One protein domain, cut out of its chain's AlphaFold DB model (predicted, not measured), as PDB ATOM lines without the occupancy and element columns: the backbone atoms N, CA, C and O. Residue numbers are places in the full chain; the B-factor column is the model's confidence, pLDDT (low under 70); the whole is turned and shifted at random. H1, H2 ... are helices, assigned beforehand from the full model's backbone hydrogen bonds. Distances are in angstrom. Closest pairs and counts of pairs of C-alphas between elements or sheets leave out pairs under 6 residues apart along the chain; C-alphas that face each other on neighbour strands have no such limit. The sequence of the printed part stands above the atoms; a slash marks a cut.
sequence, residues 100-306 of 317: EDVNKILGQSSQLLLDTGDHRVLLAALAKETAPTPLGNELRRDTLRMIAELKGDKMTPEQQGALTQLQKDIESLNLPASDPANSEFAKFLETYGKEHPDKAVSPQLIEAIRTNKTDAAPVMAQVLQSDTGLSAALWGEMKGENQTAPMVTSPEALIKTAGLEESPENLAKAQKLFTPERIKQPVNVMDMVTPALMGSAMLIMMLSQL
ATOM      1  N   GLU A 100      12.462  44.697  28.663       85.75
ATOM      2  CA  GLU A 100      11.613  43.755  29.391       85.75
ATOM      3  C   GLU A 100      10.176  43.775  28.858       85.75
ATOM      4  O   GLU A 100       9.584  42.714  28.658       85.75
ATOM      5  N   ASP A 101       9.647  44.965  28.562       89.56
ATOM      6  CA  ASP A 101       8.294  45.145  28.031       89.56
ATOM      7  C   ASP A 101       8.196  44.592  26.604       89.56
ATOM      8  O   ASP A 101       7.288  43.819  26.291       89.56
ATOM      9  N   VAL A 102       9.192  44.891  25.761       90.25
ATOM     10  CA  VAL A 102       9.302  44.334  24.404       90.25
ATOM     11  C   VAL A 102       9.374  42.806  24.438       90.25
ATOM     12  O   VAL A 102       8.628  42.133  23.728       90.25
ATOM     13  N   ASN A 103      10.236  42.236  25.281       89.06
ATOM     14  CA  ASN A 103      10.410  40.787  25.384       89.06
ATOM     15  C   ASN A 103       9.161  40.087  25.923       89.06
ATOM     16  O   ASN A 103       8.841  38.979  25.481       89.06
ATOM     17  N   LYS A 104       8.449  40.723  26.856       90.62
ATOM     18  CA  LYS A 104       7.169  40.231  27.365       90.62
ATOM     19  C   LYS A 104       6.129  40.170  26.247       90.62
ATOM     20  O   LYS A 104       5.528  39.115  26.053       90.62
ATOM     21  N   ILE A 105       5.978  41.252  25.481       93.69
ATOM     22  CA  ILE A 105       5.028  41.333  24.363       93.69
ATOM     23  C   ILE A 105       5.383  40.317  23.274       93.69
ATOM     24  O   ILE A 105       4.507  39.594  22.804       93.69
ATOM     25  N   LEU A 106       6.664  40.175  22.915       92.50
ATOM     26  CA  LEU A 106       7.114  39.155  21.960       92.50
ATOM     27  C   LEU A 106       6.829  37.731  22.463       92.50
ATOM     28  O   LEU A 106       6.383  36.891  21.689       92.50
ATOM     29  N   GLY A 107       7.013  37.461  23.759       89.19
ATOM     30  CA  GLY A 107       6.665  36.171  24.364       89.19
ATOM     31  C   GLY A 107       5.166  35.863  24.311       89.19
ATOM     32  O   GLY A 107       4.779  34.765  23.916       89.19
ATOM     33  N   GLN A 108       4.320  36.840  24.650       90.75
ATOM     34  CA  GLN A 108       2.860  36.721  24.534       90.75
ATOM     35  C   GLN A 108       2.427  36.518  23.076       90.75
ATOM     36  O   GLN A 108       1.568  35.684  22.790       90.75
ATOM     37  N   SER A 109       3.077  37.229  22.152       91.94
ATOM     38  CA  SER A 109       2.858  37.082  20.714       91.94
ATOM     39  C   SER A 109       3.161  35.663  20.249       91.94
ATOM     40  O   SER A 109       2.348  35.080  19.543       91.94
ATOM     41  N   SER A 110       4.291  35.080  20.662       92.50
ATOM     42  CA  SER A 110       4.690  33.732  20.244       92.50
ATOM     43  C   SER A 110       3.639  32.670  20.569       92.50
ATOM     44  O   SER A 110       3.371  31.817  19.726       92.50
ATOM     45  N   GLN A 111       3.012  32.734  21.749       92.88
ATOM     46  CA  GLN A 111       1.956  31.788  22.122       92.88
ATOM     47  C   GLN A 111       0.718  31.964  21.231       92.88
ATOM     48  O   GLN A 111       0.254  30.999  20.628       92.88
ATOM     49  N   LEU A 112       0.231  33.200  21.070       92.75
ATOM     50  CA  LEU A 112      -0.933  33.490  20.224       92.75
ATOM     51  C   LEU A 112      -0.696  33.089  18.757       92.75
ATOM     52  O   LEU A 112      -1.575  32.523  18.107       92.75
ATOM     53  N   LEU A 113       0.496  33.372  18.228       91.25
ATOM     54  CA  LEU A 113       0.892  33.018  16.864       91.25
ATOM     55  C   LEU A 113       0.945  31.496  16.684       91.25
ATOM     56  O   LEU A 113       0.448  30.984  15.682       91.25
ATOM     57  N   LEU A 114       1.462  30.756  17.670       90.50
ATOM     58  CA  LEU A 114       1.430  29.294  17.656       90.50
ATOM     59  C   LEU A 114      -0.011  28.755  17.675       90.50
ATOM     60  O   LEU A 114      -0.350  27.871  16.886       90.50
ATOM     61  N   ASP A 115      -0.866  29.309  18.535       89.69
ATOM     62  CA  ASP A 115      -2.267  28.892  18.695       89.69
ATOM     63  C   ASP A 115      -3.116  29.144  17.448       89.69
ATOM     64  O   ASP A 115      -4.081  28.426  17.182       89.69
ATOM     65  N   THR A 116      -2.746  30.158  16.670       87.75
ATOM     66  CA  THR A 116      -3.434  30.549  15.434       87.75
ATOM     67  C   THR A 116      -2.794  29.948  14.182       87.75
ATOM     68  O   THR A 116      -3.336  30.089  13.084       87.75
ATOM     69  N   GLY A 117      -1.680  29.223  14.332       83.69
ATOM     70  CA  GLY A 117      -0.948  28.627  13.219       83.69
ATOM     71  C   GLY A 117      -0.252  29.661  12.324       83.69
ATOM     72  O   GLY A 117      -0.075  29.418  11.129       83.69
ATOM     73  N   ASP A 118       0.118  30.818  12.874       84.38
ATOM     74  CA  ASP A 118       0.784  31.894  12.147       84.38
ATOM     75  C   ASP A 118       2.312  31.725  12.172       84.38
ATOM     76  O   ASP A 118       2.948  31.616  13.222       84.38
ATOM     77  N   HIS A 119       2.929  31.743  10.991       79.38
ATOM     78  CA  HIS A 119       4.366  31.516  10.816       79.38
ATOM     79  C   HIS A 119       5.251  32.626  11.391       79.38
ATOM     80  O   HIS A 119       6.445  32.399  11.610       79.38
ATOM     81  N   ARG A 120       4.688  33.802  11.692       85.75
ATOM     82  CA  ARG A 120       5.413  34.883  12.375       85.75
ATOM     83  C   ARG A 120       5.861  34.495  13.782       85.75
ATOM     84  O   ARG A 120       6.686  35.207  14.346       85.75
ATOM     85  N   VAL A 121       5.406  33.366  14.337       87.12
ATOM     86  CA  VAL A 121       5.946  32.813  15.592       87.12
ATOM     87  C   VAL A 121       7.474  32.686  15.557       87.12
ATOM     88  O   VAL A 121       8.132  32.988  16.549       87.12
ATOM     89  N   LEU A 122       8.059  32.340  14.401       84.75
ATOM     90  CA  LEU A 122       9.513  32.283  14.238       84.75
ATOM     91  C   LEU A 122      10.159  33.674  14.329       84.75
ATOM     92  O   LEU A 122      11.190  33.834  14.973       84.75
ATOM     93  N   LEU A 123       9.545  34.684  13.709       88.44
ATOM     94  CA  LEU A 123      10.018  36.070  13.777       88.44
ATOM     95  C   LEU A 123       9.996  36.582  15.218       88.44
ATOM     96  O   LEU A 123      11.001  37.104  15.693       88.44
ATOM     97  N   ALA A 124       8.887  36.371  15.931       90.19
ATOM     98  CA  ALA A 124       8.747  36.755  17.335       90.19
ATOM     99  C   ALA A 124       9.786  36.061  18.231       90.19
ATOM    100  O   ALA A 124      10.412  36.713  19.071       90.19
ATOM    101  N   ALA A 125      10.014  34.765  18.003       87.88
ATOM    102  CA  ALA A 125      11.019  33.972  18.700       87.88
ATOM    103  C   ALA A 125      12.441  34.520  18.486       87.88
ATOM    104  O   ALA A 125      13.147  34.814  19.449       87.88
ATOM    105  N   LEU A 126      12.845  34.731  17.230       88.12
ATOM    106  CA  LEU A 126      14.174  35.254  16.894       88.12
ATOM    107  C   LEU A 126      14.371  36.683  17.416       88.12
ATOM    108  O   LEU A 126      15.418  36.992  17.985       88.12
ATOM    109  N   ALA A 127      13.359  37.542  17.280       90.50
ATOM    110  CA  ALA A 127      13.393  38.925  17.746       90.50
ATOM    111  C   ALA A 127      13.649  39.023  19.260       90.50
ATOM    112  O   ALA A 127      14.473  39.832  19.700       90.50
ATOM    113  N   LYS A 128      12.990  38.170  20.055       89.19
ATOM    114  CA  LYS A 128      13.139  38.108  21.518       89.19
ATOM    115  C   LYS A 128      14.566  37.752  21.946       89.19
ATOM    116  O   LYS A 128      15.059  38.273  22.946       89.19
ATOM    117  N   GLU A 129      15.238  36.908  21.168       87.06
ATOM    118  CA  GLU A 129      16.589  36.428  21.461       87.06
ATOM    119  C   GLU A 129      17.696  37.443  21.144       87.06
ATOM    120  O   GLU A 129      18.801  37.331  21.676       87.06
ATOM    121  N   THR A 130      17.439  38.448  20.307       87.94
ATOM    122  CA  THR A 130      18.470  39.427  19.921       87.94
ATOM    123  C   THR A 130      18.983  40.256  21.111       87.94
ATOM    124  O   THR A 130      18.289  40.451  22.119       87.94
ATOM    125  N   ALA A 131      20.202  40.784  20.995       86.88
ATOM    126  CA  ALA A 131      20.792  41.774  21.900       86.88
ATOM    127  C   ALA A 131      20.392  43.207  21.477       86.88
ATOM    128  O   ALA A 131      19.822  43.377  20.394       86.88
ATOM    129  N   PRO A 132      20.579  44.252  22.308       86.56
ATOM    130  CA  PRO A 132      20.197  45.627  21.967       86.56
ATOM    131  C   PRO A 132      21.196  46.259  20.977       86.56
ATOM    132  O   PRO A 132      21.811  47.286  21.246       86.56
ATOM    133  N   THR A 133      21.394  45.608  19.831       89.69
ATOM    134  CA  THR A 133      22.190  46.117  18.710       89.69
ATOM    135  C   THR A 133      21.271  46.813  17.703       89.69
ATOM    136  O   THR A 133      20.060  46.573  17.722       89.69
ATOM    137  N   PRO A 134      21.794  47.662  16.799       90.75
ATOM    138  CA  PRO A 134      20.973  48.314  15.778       90.75
ATOM    139  C   PRO A 134      20.125  47.326  14.956       90.75
ATOM    140  O   PRO A 134      18.918  47.523  14.821       90.75
ATOM    141  N   LEU A 135      20.718  46.208  14.516       91.44
ATOM    142  CA  LEU A 135      20.014  45.133  13.802       91.44
ATOM    143  C   LEU A 135      18.981  44.413  14.674       91.44
ATOM    144  O   LEU A 135      17.858  44.177  14.232       91.44
ATOM    145  N   GLY A 136      19.332  44.083  15.922       91.06
ATOM    146  CA  GLY A 136      18.390  43.456  16.851       91.06
ATOM    147  C   GLY A 136      17.184  44.355  17.143       91.06
ATOM    148  O   GLY A 136      16.042  43.895  17.184       91.06
ATOM    149  N   ASN A 137      17.420  45.660  17.283       91.19
ATOM    150  CA  ASN A 137      16.379  46.659  17.505       91.19
ATOM    151  C   ASN A 137      15.473  46.829  16.275       91.19
ATOM    152  O   ASN A 137      14.253  46.896  16.442       91.19
ATOM    153  N   GLU A 138      16.034  46.841  15.061       92.44
ATOM    154  CA  GLU A 138      15.258  46.821  13.814       92.44
ATOM    155  C   GLU A 138      14.376  45.567  13.727       92.44
ATOM    156  O   GLU A 138      13.163  45.698  13.544       92.44
ATOM    157  N   LEU A 139      14.937  44.374  13.968       91.38
ATOM    158  CA  LEU A 139      14.178  43.120  13.933       91.38
ATOM    159  C   LEU A 139      13.009  43.129  14.925       91.38
ATOM    160  O   LEU A 139      11.889  42.771  14.554       91.38
ATOM    161  N   ARG A 140      13.236  43.550  16.179       92.38
ATOM    162  CA  ARG A 140      12.162  43.635  17.187       92.38
ATOM    163  C   ARG A 140      11.077  44.619  16.776       92.38
ATOM    164  O   ARG A 140       9.901  44.268  16.814       92.38
ATOM    165  N   ARG A 141      11.462  45.831  16.376       92.56
ATOM    166  CA  ARG A 141      10.534  46.892  15.971       92.56
ATOM    167  C   ARG A 141       9.645  46.436  14.817       92.56
ATOM    168  O   ARG A 141       8.427  46.583  14.892       92.56
ATOM    169  N   ASP A 142      10.245  45.878  13.775       91.75
ATOM    170  CA  ASP A 142       9.518  45.486  12.570       91.75
ATOM    171  C   ASP A 142       8.654  44.246  12.829       91.75
ATOM    172  O   ASP A 142       7.500  44.204  12.411       91.75
ATOM    173  N   THR A 143       9.138  43.293  13.634       92.25
ATOM    174  CA  THR A 143       8.333  42.143  14.079       92.25
ATOM    175  C   THR A 143       7.095  42.588  14.860       92.25
ATOM    176  O   THR A 143       5.991  42.130  14.572       92.25
ATOM    177  N   LEU A 144       7.245  43.510  15.818       93.69
ATOM    178  CA  LEU A 144       6.115  44.039  16.587       93.69
ATOM    179  C   LEU A 144       5.104  44.769  15.695       93.69
ATOM    180  O   LEU A 144       3.904  44.604  15.883       93.69
ATOM    181  N   ARG A 145       5.556  45.522  14.687       91.69
ATOM    182  CA  ARG A 145       4.652  46.143  13.705       91.69
ATOM    183  C   ARG A 145       3.862  45.123  12.904       91.69
ATOM    184  O   ARG A 145       2.645  45.233  12.807       91.69
ATOM    185  N   MET A 146       4.536  44.097  12.396       89.31
ATOM    186  CA  MET A 146       3.872  43.019  11.664       89.31
ATOM    187  C   MET A 146       2.838  42.287  12.525       89.31
ATOM    188  O   MET A 146       1.835  41.799  12.004       89.31
ATOM    189  N   ILE A 147       3.081  42.177  13.833       91.06
ATOM    190  CA  ILE A 147       2.125  41.619  14.795       91.06
ATOM    191  C   ILE A 147       0.967  42.597  15.027       91.06
ATOM    192  O   ILE A 147      -0.184  42.172  15.064       91.06
ATOM    193  N   ALA A 148       1.229  43.903  15.115       91.00
ATOM    194  CA  ALA A 148       0.179  44.908  15.266       91.00
ATOM    195  C   ALA A 148      -0.821  44.902  14.092       91.00
ATOM    196  O   ALA A 148      -2.003  45.171  14.283       91.00
ATOM    197  N   GLU A 149      -0.377  44.524  12.894       90.19
ATOM    198  CA  GLU A 149      -1.199  44.457  11.676       90.19
ATOM    199  C   GLU A 149      -1.933  43.116  11.472       90.19
ATOM    200  O   GLU A 149      -2.601  42.907  10.454       90.19
ATOM    201  N   LEU A 150      -1.826  42.180  12.421       87.75
ATOM    202  CA  LEU A 150      -2.559  40.912  12.385       87.75
ATOM    203  C   LEU A 150      -4.076  41.129  12.282       87.75
ATOM    204  O   LEU A 150      -4.669  41.922  13.013       87.75
ATOM    205  N   LYS A 151      -4.716  40.353  11.404       84.88
ATOM    206  CA  LYS A 151      -6.177  40.299  11.278       84.88
ATOM    207  C   LYS A 151      -6.722  39.088  12.029       84.88
ATOM    208  O   LYS A 151      -6.181  37.989  11.916       84.88
ATOM    209  N   GLY A 152      -7.805  39.293  12.776       76.88
ATOM    210  CA  GLY A 152      -8.421  38.283  13.642       76.88
ATOM    211  C   GLY A 152      -9.466  37.388  12.968       76.88
ATOM    212  O   GLY A 152     -10.149  36.648  13.662       76.88
ATOM    213  N   ASP A 153      -9.616  37.434  11.642       75.12
ATOM    214  CA  ASP A 153     -10.800  36.914  10.928       75.12
ATOM    215  C   ASP A 153     -11.030  35.391  11.063       75.12
ATOM    216  O   ASP A 153     -12.111  34.895  10.758       75.12
ATOM    217  N   LYS A 154     -10.023  34.632  11.516       79.62
ATOM    218  CA  LYS A 154     -10.095  33.174  11.748       79.62
ATOM    219  C   LYS A 154      -9.860  32.774  13.210       79.62
ATOM    220  O   LYS A 154      -9.670  31.593  13.494       79.62
ATOM    221  N   MET A 155      -9.817  33.747  14.115       89.69
ATOM    222  CA  MET A 155      -9.515  33.539  15.528       89.69
ATOM    223  C   MET A 155     -10.788  33.259  16.331       89.69
ATOM    224  O   MET A 155     -11.869  33.753  16.009       89.69
ATOM    225  N   THR A 156     -10.670  32.473  17.402       91.75
ATOM    226  CA  THR A 156     -11.746  32.357  18.397       91.75
ATOM    227  C   THR A 156     -11.954  33.701  19.112       91.75
ATOM    228  O   THR A 156     -11.040  34.526  19.133       91.75
ATOM    229  N   PRO A 157     -13.111  33.948  19.760       91.31
ATOM    230  CA  PRO A 157     -13.329  35.188  20.512       91.31
ATOM    231  C   PRO A 157     -12.255  35.457  21.577       91.31
ATOM    232  O   PRO A 157     -11.861  36.601  21.792       91.31
ATOM    233  N   GLU A 158     -11.747  34.400  22.213       90.69
ATOM    234  CA  GLU A 158     -10.651  34.482  23.180       90.69
ATOM    235  C   GLU A 158      -9.336  34.915  22.516       90.69
ATOM    236  O   GLU A 158      -8.699  35.868  22.964       90.69
ATOM    237  N   GLN A 159      -8.969  34.284  21.398       91.19
ATOM    238  CA  GLN A 159      -7.780  34.641  20.618       91.19
ATOM    239  C   GLN A 159      -7.870  36.064  20.054       91.19
ATOM    240  O   GLN A 159      -6.883  36.792  20.045       91.19
ATOM    241  N   GLN A 160      -9.058  36.493  19.629       92.69
ATOM    242  CA  GLN A 160      -9.284  37.847  19.136       92.69
ATOM    243  C   GLN A 160      -9.173  38.890  20.258       92.69
ATOM    244  O   GLN A 160      -8.618  39.971  20.048       92.69
ATOM    245  N   GLY A 161      -9.646  38.559  21.465       93.00
ATOM    246  CA  GLY A 161      -9.424  39.369  22.663       93.00
ATOM    247  C   GLY A 161      -7.937  39.498  23.001       93.00
ATOM    248  O   GLY A 161      -7.454  40.611  23.217       93.00
ATOM    249  N   ALA A 162      -7.198  38.386  22.958       92.88
ATOM    250  CA  ALA A 162      -5.750  38.369  23.160       92.88
ATOM    251  C   ALA A 162      -5.007  39.189  22.092       92.88
ATOM    252  O   ALA A 162      -4.148  39.997  22.439       92.88
ATOM    253  N   LEU A 163      -5.380  39.056  20.813       93.12
ATOM    254  CA  LEU A 163      -4.824  39.853  19.719       93.12
ATOM    255  C   LEU A 163      -5.073  41.351  19.930       93.12
ATOM    256  O   LEU A 163      -4.159  42.157  19.785       93.12
ATOM    257  N   THR A 164      -6.298  41.725  20.302       93.88
ATOM    258  CA  THR A 164      -6.663  43.129  20.538       93.88
ATOM    259  C   THR A 164      -5.860  43.720  21.694       93.88
ATOM    260  O   THR A 164      -5.415  44.866  21.622       93.88
ATOM    261  N   GLN A 165      -5.668  42.954  22.773       93.75
ATOM    262  CA  GLN A 165      -4.836  43.396  23.889       93.75
ATOM    263  C   GLN A 165      -3.374  43.540  23.458       93.75
ATOM    264  O   GLN A 165      -2.755  44.555  23.752       93.75
ATOM    265  N   LEU A 166      -2.858  42.577  22.695       94.44
ATOM    266  CA  LEU A 166      -1.497  42.605  22.174       94.44
ATOM    267  C   LEU A 166      -1.249  43.825  21.276       94.44
ATOM    268  O   LEU A 166      -0.233  44.496  21.416       94.44
ATOM    269  N   GLN A 167      -2.193  44.156  20.394       94.25
ATOM    270  CA  GLN A 167      -2.129  45.344  19.538       94.25
ATOM    271  C   GLN A 167      -2.076  46.640  20.355       94.25
ATOM    272  O   GLN A 167      -1.268  47.515  20.050       94.25
ATOM    273  N   LYS A 168      -2.871  46.741  21.429       94.88
ATOM    274  CA  LYS A 168      -2.825  47.886  22.357       94.88
ATOM    275  C   LYS A 168      -1.506  47.964  23.116       94.88
ATOM    276  O   LYS A 168      -0.955  49.052  23.273       94.88
ATOM    277  N   ASP A 169      -0.994  46.826  23.576       94.38
ATOM    278  CA  ASP A 169       0.288  46.764  24.274       94.38
ATOM    279  C   ASP A 169       1.415  47.226  23.336       94.38
ATOM    280  O   ASP A 169       2.239  48.045  23.738       94.38
ATOM    281  N   ILE A 170       1.400  46.808  22.064       94.44
ATOM    282  CA  ILE A 170       2.354  47.265  21.042       94.44
ATOM    283  C   ILE A 170       2.211  48.765  20.758       94.44
ATOM    284  O   ILE A 170       3.219  49.468  20.691       94.44
ATOM    285  N   GLU A 171       0.986  49.270  20.612       92.81
ATOM    286  CA  GLU A 171       0.722  50.698  20.405       92.81
ATOM    287  C   GLU A 171       1.284  51.538  21.565       92.81
ATOM    288  O   GLU A 171       1.928  52.566  21.341       92.81
ATOM    289  N   SER A 172       1.148  51.052  22.804       92.50
ATOM    290  CA  SER A 172       1.656  51.730  24.003       92.50
ATOM    291  C   SER A 172       3.185  51.869  24.042       92.50
ATOM    292  O   SER A 172       3.702  52.784  24.691       92.50
ATOM    293  N   LEU A 173       3.918  51.023  23.304       91.00
ATOM    294  CA  LEU A 173       5.375  51.110  23.191       91.00
ATOM    295  C   LEU A 173       5.840  52.330  22.389       91.00
ATOM    296  O   LEU A 173       7.026  52.653  22.445       91.00
ATOM    297  N   ASN A 174       4.944  52.993  21.644       88.62
ATOM    298  CA  ASN A 174       5.260  54.152  20.802       88.62
ATOM    299  C   ASN A 174       6.480  53.905  19.894       88.62
ATOM    300  O   ASN A 174       7.440  54.678  19.875       88.62
ATOM    301  N   LEU A 175       6.456  52.786  19.161       88.38
ATOM    302  CA  LEU A 175       7.589  52.352  18.344       88.38
ATOM    303  C   LEU A 175       7.994  53.430  17.316       88.38
ATOM    304  O   LEU A 175       7.143  53.873  16.536       88.38
ATOM    305  N   PRO A 176       9.285  53.808  17.236       84.44
ATOM    306  CA  PRO A 176       9.757  54.846  16.318       84.44
ATOM    307  C   PRO A 176       9.491  54.433  14.877       84.44
ATOM    308  O   PRO A 176       9.751  53.276  14.540       84.44
ATOM    309  N   ALA A 177       8.960  55.337  14.042       81.94
ATOM    310  CA  ALA A 177       8.600  55.079  12.640       81.94
ATOM    311  C   ALA A 177       9.683  54.278  11.895       81.94
ATOM    312  O   ALA A 177      10.874  54.441  12.157       81.94
ATOM    313  N   SER A 178       9.270  53.374  11.001       80.44
ATOM    314  CA  SER A 178      10.244  52.662  10.172       80.44
ATOM    315  C   SER A 178      10.870  53.666   9.216       80.44
ATOM    316  O   SER A 178      10.155  54.480   8.631       80.44
ATOM    317  N   ASP A 179      12.185  53.595   9.058       87.62
ATOM    318  CA  ASP A 179      12.917  54.342   8.043       87.62
ATOM    319  C   ASP A 179      13.657  53.340   7.149       87.62
ATOM    320  O   ASP A 179      14.825  53.025   7.399       87.62
ATOM    321  N   PRO A 180      12.970  52.789   6.131       87.12
ATOM    322  CA  PRO A 180      13.530  51.761   5.262       87.12
ATOM    323  C   PRO A 180      14.806  52.234   4.556       87.12
ATOM    324  O   PRO A 180      15.756  51.463   4.416       87.12
ATOM    325  N   ALA A 181      14.886  53.522   4.200       89.69
ATOM    326  CA  ALA A 181      16.062  54.107   3.556       89.69
ATOM    327  C   ALA A 181      17.320  54.002   4.436       89.69
ATOM    328  O   ALA A 181      18.429  53.861   3.916       89.69
ATOM    329  N   ASN A 182      17.139  54.010   5.759       90.56
ATOM    330  CA  ASN A 182      18.198  53.869   6.753       90.56
ATOM    331  C   ASN A 182      18.240  52.487   7.427       90.56
ATOM    332  O   ASN A 182      18.879  52.365   8.472       90.56
ATOM    333  N   SER A 183      17.626  51.457   6.829       94.25
ATOM    334  CA  SER A 183      17.624  50.083   7.352       94.25
ATOM    335  C   SER A 183      19.033  49.595   7.714       94.25
ATOM    336  O   SER A 183      19.954  49.636   6.889       94.25
ATOM    337  N   GLU A 184      19.199  49.107   8.943       94.69
ATOM    338  CA  GLU A 184      20.449  48.517   9.430       94.69
ATOM    339  C   GLU A 184      20.714  47.186   8.727       94.69
ATOM    340  O   GLU A 184      21.857  46.866   8.409       94.69
ATOM    341  N   PHE A 185      19.658  46.454   8.371       94.25
ATOM    342  CA  PHE A 185      19.767  45.244   7.566       94.25
ATOM    343  C   PHE A 185      20.328  45.498   6.178       94.25
ATOM    344  O   PHE A 185      21.235  44.794   5.734       94.25
ATOM    345  N   ALA A 186      19.820  46.523   5.493       93.06
ATOM    346  CA  ALA A 186      20.327  46.893   4.180       93.06
ATOM    347  C   ALA A 186      21.809  47.297   4.255       93.06
ATOM    348  O   ALA A 186      22.598  46.897   3.398       93.06
ATOM    349  N   LYS A 187      22.207  48.042   5.298       94.62
ATOM    350  CA  LYS A 187      23.616  48.399   5.551       94.62
ATOM    351  C   LYS A 187      24.474  47.161   5.819       94.62
ATOM    352  O   LYS A 187      25.554  47.042   5.248       94.62
ATOM    353  N   PHE A 188      23.989  46.231   6.637       94.25
ATOM    354  CA  PHE A 188      24.668  44.965   6.908       94.25
ATOM    355  C   PHE A 188      24.905  44.162   5.623       94.25
ATOM    356  O   PHE A 188      26.033  43.754   5.355       94.25
ATOM    357  N   LEU A 189      23.869  43.992   4.797       91.38
ATOM    358  CA  LEU A 189      23.956  43.277   3.523       91.38
ATOM    359  C   LEU A 189      24.975  43.914   2.566       91.38
ATOM    360  O   LEU A 189      25.728  43.201   1.902       91.38
ATOM    361  N   GLU A 190      25.037  45.246   2.515       91.06
ATOM    362  CA  GLU A 190      26.049  45.960   1.729       91.06
ATOM    363  C   GLU A 190      27.471  45.739   2.235       91.06
ATOM    364  O   GLU A 190      28.375  45.525   1.425       91.06
ATOM    365  N   THR A 191      27.688  45.824   3.547       91.62
ATOM    366  CA  THR A 191      29.008  45.604   4.151       91.62
ATOM    367  C   THR A 191      29.461  44.167   3.923       91.62
ATOM    368  O   THR A 191      30.537  43.953   3.366       91.62
ATOM    369  N   TYR A 192      28.599  43.192   4.217       89.62
ATOM    370  CA  TYR A 192      28.890  41.778   4.000       89.62
ATOM    371  C   TYR A 192      29.209  41.480   2.526       89.62
ATOM    372  O   TYR A 192      30.180  40.788   2.232       89.62
ATOM    373  N   GLY A 193      28.444  42.037   1.578       86.62
ATOM    374  CA  GLY A 193      28.699  41.855   0.145       86.62
ATOM    375  C   GLY A 193      30.017  42.478  -0.340       86.62
ATOM    376  O   GLY A 193      30.622  41.968  -1.283       86.62
ATOM    377  N   LYS A 194      30.494  43.555   0.302       87.12
ATOM    378  CA  LYS A 194      31.812  44.157   0.018       87.12
ATOM    379  C   LYS A 194      32.961  43.312   0.570       87.12
ATOM    380  O   LYS A 194      33.998  43.214  -0.081       87.12
ATOM    381  N   GLU A 195      32.784  42.730   1.752       86.88
ATOM    382  CA  GLU A 195      33.790  41.893   2.420       86.88
ATOM    383  C   GLU A 195      33.874  40.480   1.825       86.88
ATOM    384  O   GLU A 195      34.941  39.864   1.825       86.88
ATOM    385  N   HIS A 196      32.768  39.992   1.260       82.81
ATOM    386  CA  HIS A 196      32.649  38.675   0.637       82.81
ATOM    387  C   HIS A 196      32.166  38.785  -0.819       82.81
ATOM    388  O   HIS A 196      31.052  38.359  -1.132       82.81
ATOM    389  N   PRO A 197      32.980  39.339  -1.736       73.69
ATOM    390  CA  PRO A 197      32.572  39.565  -3.126       73.69
ATOM    391  C   PRO A 197      32.273  38.267  -3.897       73.69
ATOM    392  O   PRO A 197      31.597  38.296  -4.924       73.69
ATOM    393  N   ASP A 198      32.765  37.126  -3.410       71.88
ATOM    394  CA  ASP A 198      32.483  35.778  -3.910       71.88
ATOM    395  C   ASP A 198      31.098  35.252  -3.488       71.88
ATOM    396  O   ASP A 198      30.539  34.370  -4.143       71.88
ATOM    397  N   LYS A 199      30.513  35.816  -2.427       69.62
ATOM    398  CA  LYS A 199      29.170  35.505  -1.938       69.62
ATOM    399  C   LYS A 199      28.233  36.621  -2.369       69.62
ATOM    400  O   LYS A 199      27.994  37.561  -1.616       69.62
ATOM    401  N   ALA A 200      27.737  36.550  -3.603       63.81
ATOM    402  CA  ALA A 200      26.970  37.668  -4.133       63.81
ATOM    403  C   ALA A 200      25.729  37.947  -3.261       63.81
ATOM    404  O   ALA A 200      24.890  37.086  -3.010       63.81
ATOM    405  N   VAL A 201      25.626  39.178  -2.775       76.31
ATOM    406  CA  VAL A 201      24.410  39.710  -2.165       76.31
ATOM    407  C   VAL A 201      23.708  40.513  -3.247       76.31
ATOM    408  O   VAL A 201      24.325  41.381  -3.862       76.31
ATOM    409  N   SER A 202      22.436  40.216  -3.519       80.69
ATOM    410  CA  SER A 202      21.687  40.896  -4.579       80.69
ATOM    411  C   SER A 202      21.536  42.397  -4.270       80.69
ATOM    412  O   SER A 202      20.881  42.751  -3.286       80.69
ATOM    413  N   PRO A 203      22.047  43.305  -5.127       82.31
ATOM    414  CA  PRO A 203      21.800  44.740  -4.978       82.31
ATOM    415  C   PRO A 203      20.310  45.094  -5.062       82.31
ATOM    416  O   PRO A 203      19.858  46.051  -4.440       82.31
ATOM    417  N   GLN A 204      19.524  44.307  -5.804       82.69
ATOM    418  CA  GLN A 204      18.077  44.487  -5.918       82.69
ATOM    419  C   GLN A 204      17.352  44.173  -4.606       82.69
ATOM    420  O   GLN A 204      16.361  44.832  -4.310       82.69
ATOM    421  N   LEU A 205      17.839  43.209  -3.817       82.81
ATOM    422  CA  LEU A 205      17.298  42.926  -2.484       82.81
ATOM    423  C   LEU A 205      17.546  44.101  -1.529       82.81
ATOM    424  O   LEU A 205      16.623  44.543  -0.849       82.81
ATOM    425  N   ILE A 206      18.768  44.640  -1.529       86.19
ATOM    426  CA  ILE A 206      19.137  45.818  -0.728       86.19
ATOM    427  C   ILE A 206      18.240  47.007  -1.093       86.19
ATOM    428  O   ILE A 206      17.672  47.656  -0.214       86.19
ATOM    429  N   GLU A 207      18.055  47.260  -2.390       86.88
ATOM    430  CA  GLU A 207      17.180  48.327  -2.873       86.88
ATOM    431  C   GLU A 207      15.705  48.078  -2.530       86.88
ATOM    432  O   GLU A 207      14.981  49.008  -2.172       86.88
ATOM    433  N   ALA A 208      15.231  46.832  -2.605       84.81
ATOM    434  CA  ALA A 208      13.859  46.482  -2.243       84.81
ATOM    435  C   ALA A 208      13.572  46.750  -0.760       84.81
ATOM    436  O   ALA A 208      12.506  47.279  -0.445       84.81
ATOM    437  N   ILE A 209      14.531  46.460   0.126       86.25
ATOM    438  CA  ILE A 209      14.446  46.805   1.551       86.25
ATOM    439  C   ILE A 209      14.432  48.330   1.715       86.25
ATOM    440  O   ILE A 209      13.519  48.875   2.328       86.25
ATOM    441  N   ARG A 210      15.377  49.044   1.088       91.00
ATOM    442  CA  ARG A 210      15.485  50.510   1.207       91.00
ATOM    443  C   ARG A 210      14.283  51.284   0.693       91.00
ATOM    444  O   ARG A 210      13.975  52.360   1.197       91.00
ATOM    445  N   THR A 211      13.608  50.740  -0.311       86.44
ATOM    446  CA  THR A 211      12.417  51.341  -0.922       86.44
ATOM    447  C   THR A 211      11.111  50.789  -0.360       86.44
ATOM    448  O   THR A 211      10.049  51.082  -0.909       86.44
ATOM    449  N   ASN A 212      11.170  50.003   0.723       82.62
ATOM    450  CA  ASN A 212      10.010  49.383   1.367       82.62
ATOM    451  C   ASN A 212       9.161  48.511   0.421       82.62
ATOM    452  O   ASN A 212       7.957  48.349   0.614       82.62
ATOM    453  N   LYS A 213       9.773  47.966  -0.637       82.81
ATOM    454  CA  LYS A 213       9.148  46.966  -1.517       82.81
ATOM    455  C   LYS A 213       9.142  45.580  -0.875       82.81
ATOM    456  O   LYS A 213       8.437  44.689  -1.341       82.81
ATOM    457  N   THR A 214       9.964  45.371   0.147       80.69
ATOM    458  CA  THR A 214      10.024  44.145   0.943       80.69
ATOM    459  C   THR A 214      10.423  44.501   2.369       80.69
ATOM    460  O   THR A 214      11.343  45.293   2.566       80.69
ATOM    461  N   ASP A 215       9.747  43.905   3.349       81.75
ATOM    462  CA  ASP A 215      10.040  44.125   4.764       81.75
ATOM    463  C   ASP A 215      11.366  43.466   5.167       81.75
ATOM    464  O   ASP A 215      11.659  42.331   4.777       81.75
ATOM    465  N   ALA A 216      12.159  44.149   5.994       85.69
ATOM    466  CA  ALA A 216      13.459  43.648   6.433       85.69
ATOM    467  C   ALA A 216      13.336  42.401   7.325       85.69
ATOM    468  O   ALA A 216      14.038  41.415   7.106       85.69
ATOM    469  N   ALA A 217      12.424  42.410   8.305       87.00
ATOM    470  CA  ALA A 217      12.312  41.346   9.305       87.00
ATOM    471  C   ALA A 217      12.050  39.942   8.711       87.00
ATOM    472  O   ALA A 217      12.793  39.016   9.051       87.00
ATOM    473  N   PRO A 218      11.088  39.737   7.786       83.62
ATOM    474  CA  PRO A 218      10.898  38.443   7.124       83.62
ATOM    475  C   PRO A 218      12.143  37.954   6.382       83.62
ATOM    476  O   PRO A 218      12.479  36.772   6.460       83.62
ATOM    477  N   VAL A 219      12.855  38.859   5.704       85.38
ATOM    478  CA  VAL A 219      14.089  38.519   4.984       85.38
ATOM    479  C   VAL A 219      15.200  38.150   5.967       85.38
ATOM    480  O   VAL A 219      15.869  37.141   5.757       85.38
ATOM    481  N   MET A 220      15.362  38.893   7.069       86.69
ATOM    482  CA  MET A 220      16.307  38.546   8.138       86.69
ATOM    483  C   MET A 220      16.046  37.138   8.676       86.69
ATOM    484  O   MET A 220      16.971  36.333   8.750       86.69
ATOM    485  N   ALA A 221      14.795  36.812   9.024       81.38
ATOM    486  CA  ALA A 221      14.457  35.478   9.517       81.38
ATOM    487  C   ALA A 221      14.780  34.396   8.487       81.38
ATOM    488  O   ALA A 221      15.327  33.356   8.843       81.38
ATOM    489  N   GLN A 222      14.504  34.648   7.210       79.12
ATOM    490  CA  GLN A 222      14.819  33.703   6.149       79.12
ATOM    491  C   GLN A 222      16.331  33.490   5.981       79.12
ATOM    492  O   GLN A 222      16.775  32.353   5.824       79.12
ATOM    493  N   VAL A 223      17.131  34.556   6.081       81.44
ATOM    494  CA  VAL A 223      18.598  34.468   6.093       81.44
ATOM    495  C   VAL A 223      19.088  33.683   7.310       81.44
ATOM    496  O   VAL A 223      19.935  32.809   7.151       81.44
ATOM    497  N   LEU A 224      18.527  33.918   8.500       79.25
ATOM    498  CA  LEU A 224      18.886  33.185   9.722       79.25
ATOM    499  C   LEU A 224      18.558  31.690   9.655       79.25
ATOM    500  O   LEU A 224      19.245  30.882  10.273       79.25
ATOM    501  N   GLN A 225      17.528  31.315   8.898       76.19
ATOM    502  CA  GLN A 225      17.188  29.912   8.650       76.19
ATOM    503  C   GLN A 225      18.006  29.273   7.516       76.19
ATOM    504  O   GLN A 225      17.840  28.085   7.242       76.19
ATOM    505  N   SER A 226      18.890  30.025   6.853       72.69
ATOM    506  CA  SER A 226      19.814  29.472   5.862       72.69
ATOM    507  C   SER A 226      21.069  28.901   6.533       72.69
ATOM    508  O   SER A 226      21.612  29.499   7.460       72.69
ATOM    509  N   ASP A 227      21.569  27.766   6.039       63.28
ATOM    510  CA  ASP A 227      22.852  27.186   6.466       63.28
ATOM    511  C   ASP A 227      24.012  27.835   5.693       63.28
ATOM    512  O   ASP A 227      24.662  27.234   4.836       63.28
ATOM    513  N   THR A 228      24.186  29.142   5.890       71.38
ATOM    514  CA  THR A 228      25.189  29.938   5.176       71.38
ATOM    515  C   THR A 228      26.054  30.732   6.144       71.38
ATOM    516  O   THR A 228      25.630  31.104   7.237       71.38
ATOM    517  N   GLY A 229      27.263  31.097   5.705       77.12
ATOM    518  CA  GLY A 229      28.103  32.037   6.457       77.12
ATOM    519  C   GLY A 229      27.444  33.409   6.677       77.12
ATOM    520  O   GLY A 229      27.788  34.091   7.636       77.12
ATOM    521  N   LEU A 230      26.465  33.783   5.842       83.69
ATOM    522  CA  LEU A 230      25.684  35.010   6.006       83.69
ATOM    523  C   LEU A 230      24.765  34.927   7.236       83.69
ATOM    524  O   LEU A 230      24.641  35.910   7.956       83.69
ATOM    525  N   SER A 231      24.172  33.758   7.506       83.62
ATOM    526  CA  SER A 231      23.363  33.520   8.712       83.62
ATOM    527  C   SER A 231      24.184  33.702   9.988       83.62
ATOM    528  O   SER A 231      23.781  34.437  10.890       83.62
ATOM    529  N   ALA A 232      25.376  33.094  10.039       83.19
ATOM    530  CA  ALA A 232      26.277  33.217  11.183       83.19
ATOM    531  C   ALA A 232      26.739  34.668  11.403       83.19
ATOM    532  O   ALA A 232      26.715  35.144  12.536       83.19
ATOM    533  N   ALA A 233      27.093  35.387  10.331       87.44
ATOM    534  CA  ALA A 233      27.469  36.799  10.414       87.44
ATOM    535  C   ALA A 233      26.302  37.675  10.897       87.44
ATOM    536  O   ALA A 233      26.459  38.457  11.830       87.44
ATOM    537  N   LEU A 234      25.109  37.497  10.318       89.62
ATOM    538  CA  LEU A 234      23.914  38.249  10.697       89.62
ATOM    539  C   LEU A 234      23.545  38.009  12.167       89.62
ATOM    540  O   LEU A 234      23.234  38.950  12.897       89.62
ATOM    541  N   TRP A 235      23.584  36.754  12.617       89.50
ATOM    542  CA  TRP A 235      23.311  36.423  14.014       89.50
ATOM    543  C   TRP A 235      24.357  36.997  14.963       89.50
ATOM    544  O   TRP A 235      23.989  37.522  16.015       89.50
ATOM    545  N   GLY A 236      25.633  36.954  14.570       89.44
ATOM    546  CA  GLY A 236      26.719  37.558  15.331       89.44
ATOM    547  C   GLY A 236      26.488  39.045  15.585       89.44
ATOM    548  O   GLY A 236      26.530  39.496  16.730       89.44
ATOM    549  N   GLU A 237      26.106  39.781  14.543       90.38
ATOM    550  CA  GLU A 237      25.767  41.205  14.631       90.38
ATOM    551  C   GLU A 237      24.503  41.486  15.469       90.38
ATOM    552  O   GLU A 237      24.394  42.507  16.156       90.38
ATOM    553  N   MET A 238      23.521  40.579  15.468       90.69
ATOM    554  CA  MET A 238      22.305  40.736  16.278       90.69
ATOM    555  C   MET A 238      22.477  40.358  17.748       90.69
ATOM    556  O   MET A 238      21.740  40.871  18.595       90.69
ATOM    557  N   LYS A 239      23.401  39.451  18.076       84.75
ATOM    558  CA  LYS A 239      23.675  39.025  19.459       84.75
ATOM    559  C   LYS A 239      24.844  39.773  20.095       84.75
ATOM    560  O   LYS A 239      24.924  39.786  21.319       84.75
ATOM    561  N   GLY A 240      25.704  40.408  19.299       73.06
ATOM    562  CA  GLY A 240      26.947  41.017  19.778       73.06
ATOM    563  C   GLY A 240      28.006  39.986  20.185       73.06
ATOM    564  O   GLY A 240      28.943  40.321  20.902       73.06
ATOM    565  N   GLU A 241      27.850  38.729  19.758       71.38
ATOM    566  CA  GLU A 241      28.724  37.606  20.101       71.38
ATOM    567  C   GLU A 241      28.851  36.655  18.909       71.38
ATOM    568  O   GLU A 241      27.881  36.434  18.191       71.38
ATOM    569  N   ASN A 242      30.015  36.017  18.739       61.03
ATOM    570  CA  ASN A 242      30.235  34.989  17.714       61.03
ATOM    571  C   ASN A 242      29.542  33.668  18.095       61.03
ATOM    572  O   ASN A 242      30.195  32.685  18.448       61.03
ATOM    573  N   GLN A 243      28.214  33.649  18.051       65.19
ATOM    574  CA  GLN A 243      27.404  32.442  18.185       65.19
ATOM    575  C   GLN A 243      26.778  32.073  16.838       65.19
ATOM    576  O   GLN A 243      26.622  32.909  15.952       65.19
ATOM    577  N   THR A 244      26.397  30.810  16.674       66.19
ATOM    578  CA  THR A 244      25.592  30.368  15.529       66.19
ATOM    579  C   THR A 244      24.120  30.681  15.775       66.19
ATOM    580  O   THR A 244      23.634  30.505  16.895       66.19
ATOM    581  N   ALA A 245      23.404  31.104  14.731       66.50
ATOM    582  CA  ALA A 245      21.958  31.284  14.797       66.50
ATOM    583  C   ALA A 245      21.268  29.992  15.266       66.50
ATOM    584  O   ALA A 245      21.682  28.903  14.852       66.50
ATOM    585  N   PRO A 246      20.209  30.069  16.093       67.25
ATOM    586  CA  PRO A 246      19.371  28.912  16.346       67.25
ATOM    587  C   PRO A 246      18.710  28.500  15.025       67.25
ATOM    588  O   PRO A 246      17.832  29.190  14.501       67.25
ATOM    589  N   MET A 247      19.145  27.368  14.468       67.31
ATOM    590  CA  MET A 247      18.452  26.744  13.346       67.31
ATOM    591  C   MET A 247      17.123  26.184  13.849       67.31
ATOM    592  O   MET A 247      17.092  25.282  14.688       67.31
ATOM    593  N   VAL A 248      16.017  26.711  13.329       73.31
ATOM    594  CA  VAL A 248      14.663  26.287  13.688       73.31
ATOM    595  C   VAL A 248      14.166  25.332  12.606       73.31
ATOM    596  O   VAL A 248      13.318  25.652  11.779       73.31
ATOM    597  N   THR A 249      14.752  24.135  12.594       73.31
ATOM    598  CA  THR A 249      14.463  23.076  11.610       73.31
ATOM    599  C   THR A 249      13.478  22.026  12.117       73.31
ATOM    600  O   THR A 249      13.089  21.140  11.356       73.31
ATOM    601  N   SER A 250      13.053  22.121  13.379       79.50
ATOM    602  CA  SER A 250      12.090  21.203  13.983       79.50
ATOM    603  C   SER A 250      11.044  21.933  14.839       79.50
ATOM    604  O   SER A 250      11.294  23.053  15.304       79.50
ATOM    605  N   PRO A 251       9.878  21.304  15.086       83.62
ATOM    606  CA  PRO A 251       8.873  21.815  16.017       83.62
ATOM    607  C   PRO A 251       9.437  22.095  17.415       83.62
ATOM    608  O   PRO A 251       9.164  23.149  17.983       83.62
ATOM    609  N   GLU A 252      10.273  21.205  17.944       88.31
ATOM    610  CA  GLU A 252      10.922  21.342  19.255       88.31
ATOM    611  C   GLU A 252      11.853  22.557  19.275       88.31
ATOM    612  O   GLU A 252      11.832  23.354  20.216       88.31
ATOM    613  N   ALA A 253      12.633  22.749  18.204       83.50
ATOM    614  CA  ALA A 253      13.498  23.913  18.058       83.50
ATOM    615  C   ALA A 253      12.686  25.216  18.031       83.50
ATOM    616  O   ALA A 253      13.107  26.207  18.630       83.50
ATOM    617  N   LEU A 254      11.506  25.216  17.399       85.25
ATOM    618  CA  LEU A 254      10.611  26.372  17.393       85.25
ATOM    619  C   LEU A 254      10.069  26.673  18.792       85.25
ATOM    620  O   LEU A 254      10.167  27.814  19.233       85.25
ATOM    621  N   ILE A 255       9.540  25.666  19.494       89.94
ATOM    622  CA  ILE A 255       9.011  25.820  20.860       89.94
ATOM    623  C   ILE A 255      10.092  26.356  21.800       89.94
ATOM    624  O   ILE A 255       9.872  27.351  22.497       89.94
ATOM    625  N   LYS A 256      11.288  25.761  21.746       89.00
ATOM    626  CA  LYS A 256      12.437  26.186  22.546       89.00
ATOM    627  C   LYS A 256      12.852  27.622  22.233       89.00
ATOM    628  O   LYS A 256      13.017  28.413  23.157       89.00
ATOM    629  N   THR A 257      12.995  27.976  20.954       84.75
ATOM    630  CA  THR A 257      13.422  29.328  20.539       84.75
ATOM    631  C   THR A 257      12.360  30.376  20.869       84.75
ATOM    632  O   THR A 257      12.682  31.495  21.253       84.75
ATOM    633  N   ALA A 258      11.078  30.019  20.783       86.75
ATOM    634  CA  ALA A 258       9.980  30.891  21.187       86.75
ATOM    635  C   ALA A 258       9.900  31.077  22.718       86.75
ATOM    636  O   ALA A 258       9.246  32.011  23.201       86.75
ATOM    637  N   GLY A 259      10.594  30.232  23.489       87.50
ATOM    638  CA  GLY A 259      10.517  30.188  24.946       87.50
ATOM    639  C   GLY A 259       9.131  29.774  25.433       87.50
ATOM    640  O   GLY A 259       8.651  30.323  26.425       87.50
ATOM    641  N   LEU A 260       8.476  28.880  24.688       90.06
ATOM    642  CA  LEU A 260       7.183  28.299  25.032       90.06
ATOM    643  C   LEU A 260       7.388  26.990  25.797       90.06
ATOM    644  O   LEU A 260       8.440  26.358  25.712       90.06
ATOM    645  N   GLU A 261       6.372  26.579  26.549       92.31
ATOM    646  CA  GLU A 261       6.396  25.302  27.257       92.31
ATOM    647  C   GLU A 261       6.412  24.131  26.265       92.31
ATOM    648  O   GLU A 261       5.608  24.082  25.326       92.31
ATOM    649  N   GLU A 262       7.303  23.168  26.497       90.75
ATOM    650  CA  GLU A 262       7.385  21.922  25.737       90.75
ATOM    651  C   GLU A 262       6.273  20.956  26.171       90.75
ATOM    652  O   GLU A 262       6.485  19.994  26.905       90.75
ATOM    653  N   SER A 263       5.050  21.251  25.727       93.19
ATOM    654  CA  SER A 263       3.871  20.414  25.949       93.19
ATOM    655  C   SER A 263       3.490  19.640  24.677       93.19
ATOM    656  O   SER A 263       3.724  20.128  23.565       93.19
ATOM    657  N   PRO A 264       2.839  18.463  24.793       93.88
ATOM    658  CA  PRO A 264       2.340  17.724  23.630       93.88
ATOM    659  C   PRO A 264       1.417  18.559  22.732       93.88
ATOM    660  O   PRO A 264       1.414  18.402  21.514       93.88
ATOM    661  N   GLU A 265       0.651  19.475  23.327       93.31
ATOM    662  CA  GLU A 265      -0.229  20.386  22.601       93.31
ATOM    663  C   GLU A 265       0.562  21.406  21.772       93.31
ATOM    664  O   GLU A 265       0.292  21.578  20.579       93.31
ATOM    665  N   ASN A 266       1.561  22.055  22.374       93.31
ATOM    666  CA  ASN A 266       2.403  23.031  21.687       93.31
ATOM    667  C   ASN A 266       3.235  22.376  20.581       93.31
ATOM    668  O   ASN A 266       3.324  22.923  19.482       93.31
ATOM    669  N   LEU A 267       3.761  21.173  20.815       92.69
ATOM    670  CA  LEU A 267       4.454  20.391  19.791       92.69
ATOM    671  C   LEU A 267       3.527  20.032  18.624       92.69
ATOM    672  O   LEU A 267       3.903  20.216  17.468       92.69
ATOM    673  N   ALA A 268       2.291  19.601  18.898       90.12
ATOM    674  CA  ALA A 268       1.315  19.299  17.851       90.12
ATOM    675  C   ALA A 268       0.929  20.542  17.029       90.12
ATOM    676  O   ALA A 268       0.755  20.450  15.810       90.12
ATOM    677  N   LYS A 269       0.807  21.713  17.669       90.44
ATOM    678  CA  LYS A 269       0.591  22.999  16.983       90.44
ATOM    679  C   LYS A 269       1.800  23.377  16.130       90.44
ATOM    680  O   LYS A 269       1.635  23.678  14.949       90.44
ATOM    681  N   ALA A 270       3.006  23.280  16.686       87.69
ATOM    682  CA  ALA A 270       4.241  23.586  15.977       87.69
ATOM    683  C   ALA A 270       4.422  22.661  14.771       87.69
ATOM    684  O   ALA A 270       4.711  23.137  13.682       87.69
ATOM    685  N   GLN A 271       4.147  21.363  14.899       86.25
ATOM    686  CA  GLN A 271       4.292  20.406  13.804       86.25
ATOM    687  C   GLN A 271       3.416  20.728  12.585       86.25
ATOM    688  O   GLN A 271       3.838  20.499  11.451       86.25
ATOM    689  N   LYS A 272       2.246  21.345  12.785       83.81
ATOM    690  CA  LYS A 272       1.397  21.835  11.683       83.81
ATOM    691  C   LYS A 272       2.045  22.972  10.884       83.81
ATOM    692  O   LYS A 272       1.656  23.191   9.741       83.81
ATOM    693  N   LEU A 273       3.027  23.672  11.451       77.62
ATOM    694  CA  LEU A 273       3.800  24.711  10.764       77.62
ATOM    695  C   LEU A 273       4.927  24.124   9.895       77.62
ATOM    696  O   LEU A 273       5.354  24.769   8.940       77.62
ATOM    697  N   PHE A 274       5.373  22.896  10.177       71.88
ATOM    698  CA  PHE A 274       6.479  22.210   9.494       71.88
ATOM    699  C   PHE A 274       5.984  21.180   8.460       71.88
ATOM    700  O   PHE A 274       6.424  20.031   8.441       71.88
ATOM    701  N   THR A 275       5.046  21.547   7.580       58.91
ATOM    702  CA  THR A 275       4.570  20.605   6.552       58.91
ATOM    703  C   THR A 275       5.609  20.376   5.434       58.91
ATOM    704  O   THR A 275       6.322  21.309   5.054       58.91
ATOM    705  N   PRO A 276       5.700  19.162   4.843       42.91
ATOM    706  CA  PRO A 276       6.708  18.814   3.827       42.91
ATOM    707  C   PRO A 276       6.723  19.701   2.571       42.91
ATOM    708  O   PRO A 276       7.763  19.830   1.928       42.91
ATOM    709  N   GLU A 277       5.597  20.329   2.221       46.31
ATOM    710  CA  GLU A 277       5.504  21.287   1.107       46.31
ATOM    711  C   GLU A 277       6.240  22.606   1.392       46.31
ATOM    712  O   GLU A 277       6.632  23.306   0.462       46.31
ATOM    713  N   ARG A 278       6.472  22.934   2.670       47.72
ATOM    714  CA  ARG A 278       7.089  24.191   3.124       47.72
ATOM    715  C   ARG A 278       8.558  24.044   3.532       47.72
ATOM    716  O   ARG A 278       9.263  25.041   3.606       47.72
ATOM    717  N   ILE A 279       9.038  22.812   3.733       40.81
ATOM    718  CA  ILE A 279      10.428  22.488   4.127       40.81
ATOM    719  C   ILE A 279      11.392  22.456   2.916       40.81
ATOM    720  O   ILE A 279      12.608  22.497   3.077       40.81
ATOM    721  N   LYS A 280      10.883  22.411   1.676       29.22
ATOM    722  CA  LYS A 280      11.682  22.170   0.455       29.22
ATOM    723  C   LYS A 280      12.135  23.406  -0.331       29.22
ATOM    724  O   LYS A 280      12.413  23.283  -1.521       29.22
ATOM    725  N   GLN A 281      12.250  24.581   0.278       35.62
ATOM    726  CA  GLN A 281      12.938  25.689  -0.390       35.62
ATOM    727  C   GLN A 281      14.278  25.960   0.288       35.62
ATOM    728  O   GLN A 281      14.319  26.719   1.253       35.62
ATOM    729  N   PRO A 282      15.388  25.360  -0.195       34.72
ATOM    730  CA  PRO A 282      16.695  25.943   0.056       34.72
ATOM    731  C   PRO A 282      16.662  27.353  -0.531       34.72
ATOM    732  O   PRO A 282      16.546  27.549  -1.741       34.72
ATOM    733  N   VAL A 283      16.658  28.343   0.352       47.91
ATOM    734  CA  VAL A 283      16.578  29.741  -0.042       47.91
ATOM    735  C   VAL A 283      17.952  30.143  -0.536       47.91
ATOM    736  O   VAL A 283      18.850  30.453   0.244       47.91
ATOM    737  N   ASN A 284      18.120  30.138  -1.851       42.62
ATOM    738  CA  ASN A 284      19.226  30.844  -2.460       42.62
ATOM    739  C   ASN A 284      18.908  32.339  -2.338       42.62
ATOM    740  O   ASN A 284      18.054  32.860  -3.053       42.62
ATOM    741  N   VAL A 285      19.575  33.034  -1.412       46.81
ATOM    742  CA  VAL A 285      19.469  34.502  -1.246       46.81
ATOM    743  C   VAL A 285      19.777  35.230  -2.571       46.81
ATOM    744  O   VAL A 285      19.280  36.324  -2.820       46.81
ATOM    745  N   MET A 286      20.512  34.559  -3.466       44.75
ATOM    746  CA  MET A 286      20.794  34.937  -4.854       44.75
ATOM    747  C   MET A 286      19.544  35.137  -5.727       44.75
ATOM    748  O   MET A 286      19.533  36.026  -6.575       44.75
ATOM    749  N   ASP A 287      18.483  34.354  -5.504       44.59
ATOM    750  CA  ASP A 287      17.281  34.323  -6.353       44.59
ATOM    751  C   ASP A 287      16.079  35.049  -5.722       44.59
ATOM    752  O   ASP A 287      15.006  35.108  -6.327       44.59
ATOM    753  N   MET A 288      16.245  35.634  -4.525       48.62
ATOM    754  CA  MET A 288      15.173  36.220  -3.695       48.62
ATOM    755  C   MET A 288      14.349  37.324  -4.370       48.62
ATOM    756  O   MET A 288      13.235  37.607  -3.929       48.62
ATOM    757  N   VAL A 289      14.839  37.907  -5.465       45.25
ATOM    758  CA  VAL A 289      14.091  38.905  -6.243       45.25
ATOM    759  C   VAL A 289      12.852  38.284  -6.908       45.25
ATOM    760  O   VAL A 289      11.860  38.974  -7.131       45.25
ATOM    761  N   THR A 290      12.856  36.975  -7.174       42.53
ATOM    762  CA  THR A 290      11.755  36.299  -7.883       42.53
ATOM    763  C   THR A 290      10.644  35.808  -6.934       42.53
ATOM    764  O   THR A 290       9.476  36.101  -7.195       42.53
ATOM    765  N   PRO A 291      10.941  35.139  -5.795       44.00
ATOM    766  CA  PRO A 291       9.922  34.668  -4.858       44.00
ATOM    767  C   PRO A 291       9.381  35.738  -3.909       44.00
ATOM    768  O   PRO A 291       8.255  35.579  -3.463       44.00
ATOM    769  N   ALA A 292      10.109  36.816  -3.588       40.97
ATOM    770  CA  ALA A 292       9.547  37.885  -2.749       40.97
ATOM    771  C   ALA A 292       8.379  38.589  -3.467       40.97
ATOM    772  O   ALA A 292       7.324  38.789  -2.874       40.97
ATOM    773  N   LEU A 293       8.526  38.831  -4.778       38.28
ATOM    774  CA  LEU A 293       7.477  39.349  -5.666       38.28
ATOM    775  C   LEU A 293       6.370  38.319  -5.956       38.28
ATOM    776  O   LEU A 293       5.192  38.678  -5.977       38.28
ATOM    777  N   MET A 294       6.711  37.038  -6.160       34.78
ATOM    778  CA  MET A 294       5.716  35.978  -6.398       34.78
ATOM    779  C   MET A 294       4.984  35.522  -5.133       34.78
ATOM    780  O   MET A 294       3.825  35.144  -5.225       34.78
ATOM    781  N   GLY A 295       5.614  35.566  -3.963       39.59
ATOM    782  CA  GLY A 295       5.032  35.198  -2.675       39.59
ATOM    783  C   GLY A 295       4.011  36.231  -2.223       39.59
ATOM    784  O   GLY A 295       2.890  35.860  -1.884       39.59
ATOM    785  N   SER A 296       4.331  37.525  -2.351       39.16
ATOM    786  CA  SER A 296       3.339  38.593  -2.204       39.16
ATOM    787  C   SER A 296       2.253  38.499  -3.278       39.16
ATOM    788  O   SER A 296       1.081  38.652  -2.957       39.16
ATOM    789  N   ALA A 297       2.586  38.162  -4.531       36.00
ATOM    790  CA  ALA A 297       1.582  37.985  -5.583       36.00
ATOM    791  C   ALA A 297       0.688  36.749  -5.372       36.00
ATOM    792  O   ALA A 297      -0.495  36.830  -5.667       36.00
ATOM    793  N   MET A 298       1.183  35.636  -4.824       37.81
ATOM    794  CA  MET A 298       0.374  34.448  -4.519       37.81
ATOM    795  C   MET A 298      -0.495  34.657  -3.278       37.81
ATOM    796  O   MET A 298      -1.644  34.221  -3.275       37.81
ATOM    797  N   LEU A 299      -0.007  35.387  -2.268       39.91
ATOM    798  CA  LEU A 299      -0.813  35.795  -1.113       39.91
ATOM    799  C   LEU A 299      -1.897  36.808  -1.531       39.91
ATOM    800  O   LEU A 299      -3.050  36.669  -1.130       39.91
ATOM    801  N   ILE A 300      -1.579  37.758  -2.421       38.72
ATOM    802  CA  ILE A 300      -2.533  38.736  -2.981       38.72
ATOM    803  C   ILE A 300      -3.508  38.085  -3.980       38.72
ATOM    804  O   ILE A 300      -4.689  38.431  -3.980       38.72
ATOM    805  N   MET A 301      -3.084  37.110  -4.792       30.95
ATOM    806  CA  MET A 301      -3.964  36.368  -5.711       30.95
ATOM    807  C   MET A 301      -4.888  35.394  -4.967       30.95
ATOM    808  O   MET A 301      -6.062  35.308  -5.324       30.95
ATOM    809  N   MET A 302      -4.422  34.726  -3.901       37.00
ATOM    810  CA  MET A 302      -5.296  33.922  -3.032       37.00
ATOM    811  C   MET A 302      -6.327  34.791  -2.300       37.00
ATOM    812  O   MET A 302      -7.486  34.395  -2.195       37.00
ATOM    813  N   LEU A 303      -5.950  35.993  -1.850       37.41
ATOM    814  CA  LEU A 303      -6.888  36.933  -1.224       37.41
ATOM    815  C   LEU A 303      -7.858  37.570  -2.238       37.41
ATOM    816  O   LEU A 303      -9.019  37.795  -1.908       37.41
ATOM    817  N   SER A 304      -7.431  37.791  -3.484       29.69
ATOM    818  CA  SER A 304      -8.286  38.356  -4.540       29.69
ATOM    819  C   SER A 304      -9.309  37.352  -5.084       29.69
ATOM    820  O   SER A 304     -10.404  37.758  -5.462       29.69
ATOM    821  N   GLN A 305      -9.010  36.047  -5.080       33.88
ATOM    822  CA  GLN A 305     -10.003  35.015  -5.417       33.88
ATOM    823  C   GLN A 305     -10.988  34.731  -4.276       33.88
ATOM    824  O   GLN A 305     -12.121  34.343  -4.546       33.88
ATOM    825  N   LEU A 306     -10.602  34.975  -3.018       33.41
ATOM    826  CA  LEU A 306     -11.530  34.897  -1.886       33.41
ATOM    827  C   LEU A 306     -12.483  36.108  -1.854       33.41
ATOM    828  O   LEU A 306     -13.673  35.936  -1.621       33.41
TER     829      LEU A 306
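AT A GLANCE: This is residues 100 to 306 of the 317 residues of an uncharacterized protein of Candidatus Gottesmanbacteria bacterium RIFCSPLOWO2_01_FULL_49_10 (UniProt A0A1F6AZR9). A compact body of mostly crossed helices has H2, H3 and H7 in mutual contact at its core, with H1, H4 and H10 towards one end of the long axis and H5 and H8 towards the other. The last helix, H11, runs roughly along that axis beside the body, touching no helix, and its residues 297 to 306 stick out free. The printed part has 207 residues with eleven named helices, H1 to H11 in chain order, and no named strand: the class is all helix. It is compact, with a radius of gyration of the C-alphas of 16.8 A and spans of 51 by 41 by 33 A.

HOW THE PARTS SIT: H1, residues 100 to 116, forms a helical hairpin with H2, residues 121 to 129, at a shallow tilt of 19 degrees; the closest C-alphas, Ser 110 and Val 121, are 4.9 A apart. H2 forms another with H3, residues 134 to 148, the hub, which touches six helices; their closest C-alphas, Ala 127 and Arg 140, are 4.9 A apart. H4, residues 157 to 172, touches H1, with closest C-alphas Leu 112 and Gln 159 at 7.0 A. H5, residues 184 to 195, touches H3 with residues 184 to 185 alone, and forms a hairpin with H6, residues 203 to 210, where the closest C-alphas, Ala 186 and Ile 206, are 5.2 A apart. H7, residues 216 to 224, is about perpendicular to H2 at 84 degrees and touches it, with closest C-alphas Leu 123 and Ala 221 at 6.2 A. H8, residues 229 to 239, touches H3 only at their ends, with closest C-alphas Gly 136 and Met 238 at 4.8 A. H9, residues 251 to 258, touches H2, with closest C-alphas Ala 125 and Ala 258 at 4.1 A. H10, residues 264 to 271, touches H9, with closest C-alphas Pro 251 and Ala 270 at 5.0 A. H11, residues 289 to 306, is close to H6 but not clearly touching: the C-alphas of Leu 205 and Val 289 are 6.4 A apart. Each O i to N i+4 pair is within hydrogen-bond range in H1 to H10, and 13 of 14 are in H11.

IN THESE COORDINATES: H1 begins at C-alpha 100, (11.613, 43.755, 29.391), and is 24.4 A long. H3 is 21.1 A, H4 22.6 A and H11 26.3 A long; H11 ends at C-alpha 306, (-11.530, 34.897, -1.886).

THE WHOLE: The C-alphas farthest apart, Pro 157 and Asp 198, are 51.9 A apart. The printed part has no cut. The links H4 to H5, H8 to H9 and H10 to H11 are long. Mean pLDDT of the printed part is 79.1; residues 275 to 306 are among those under 70.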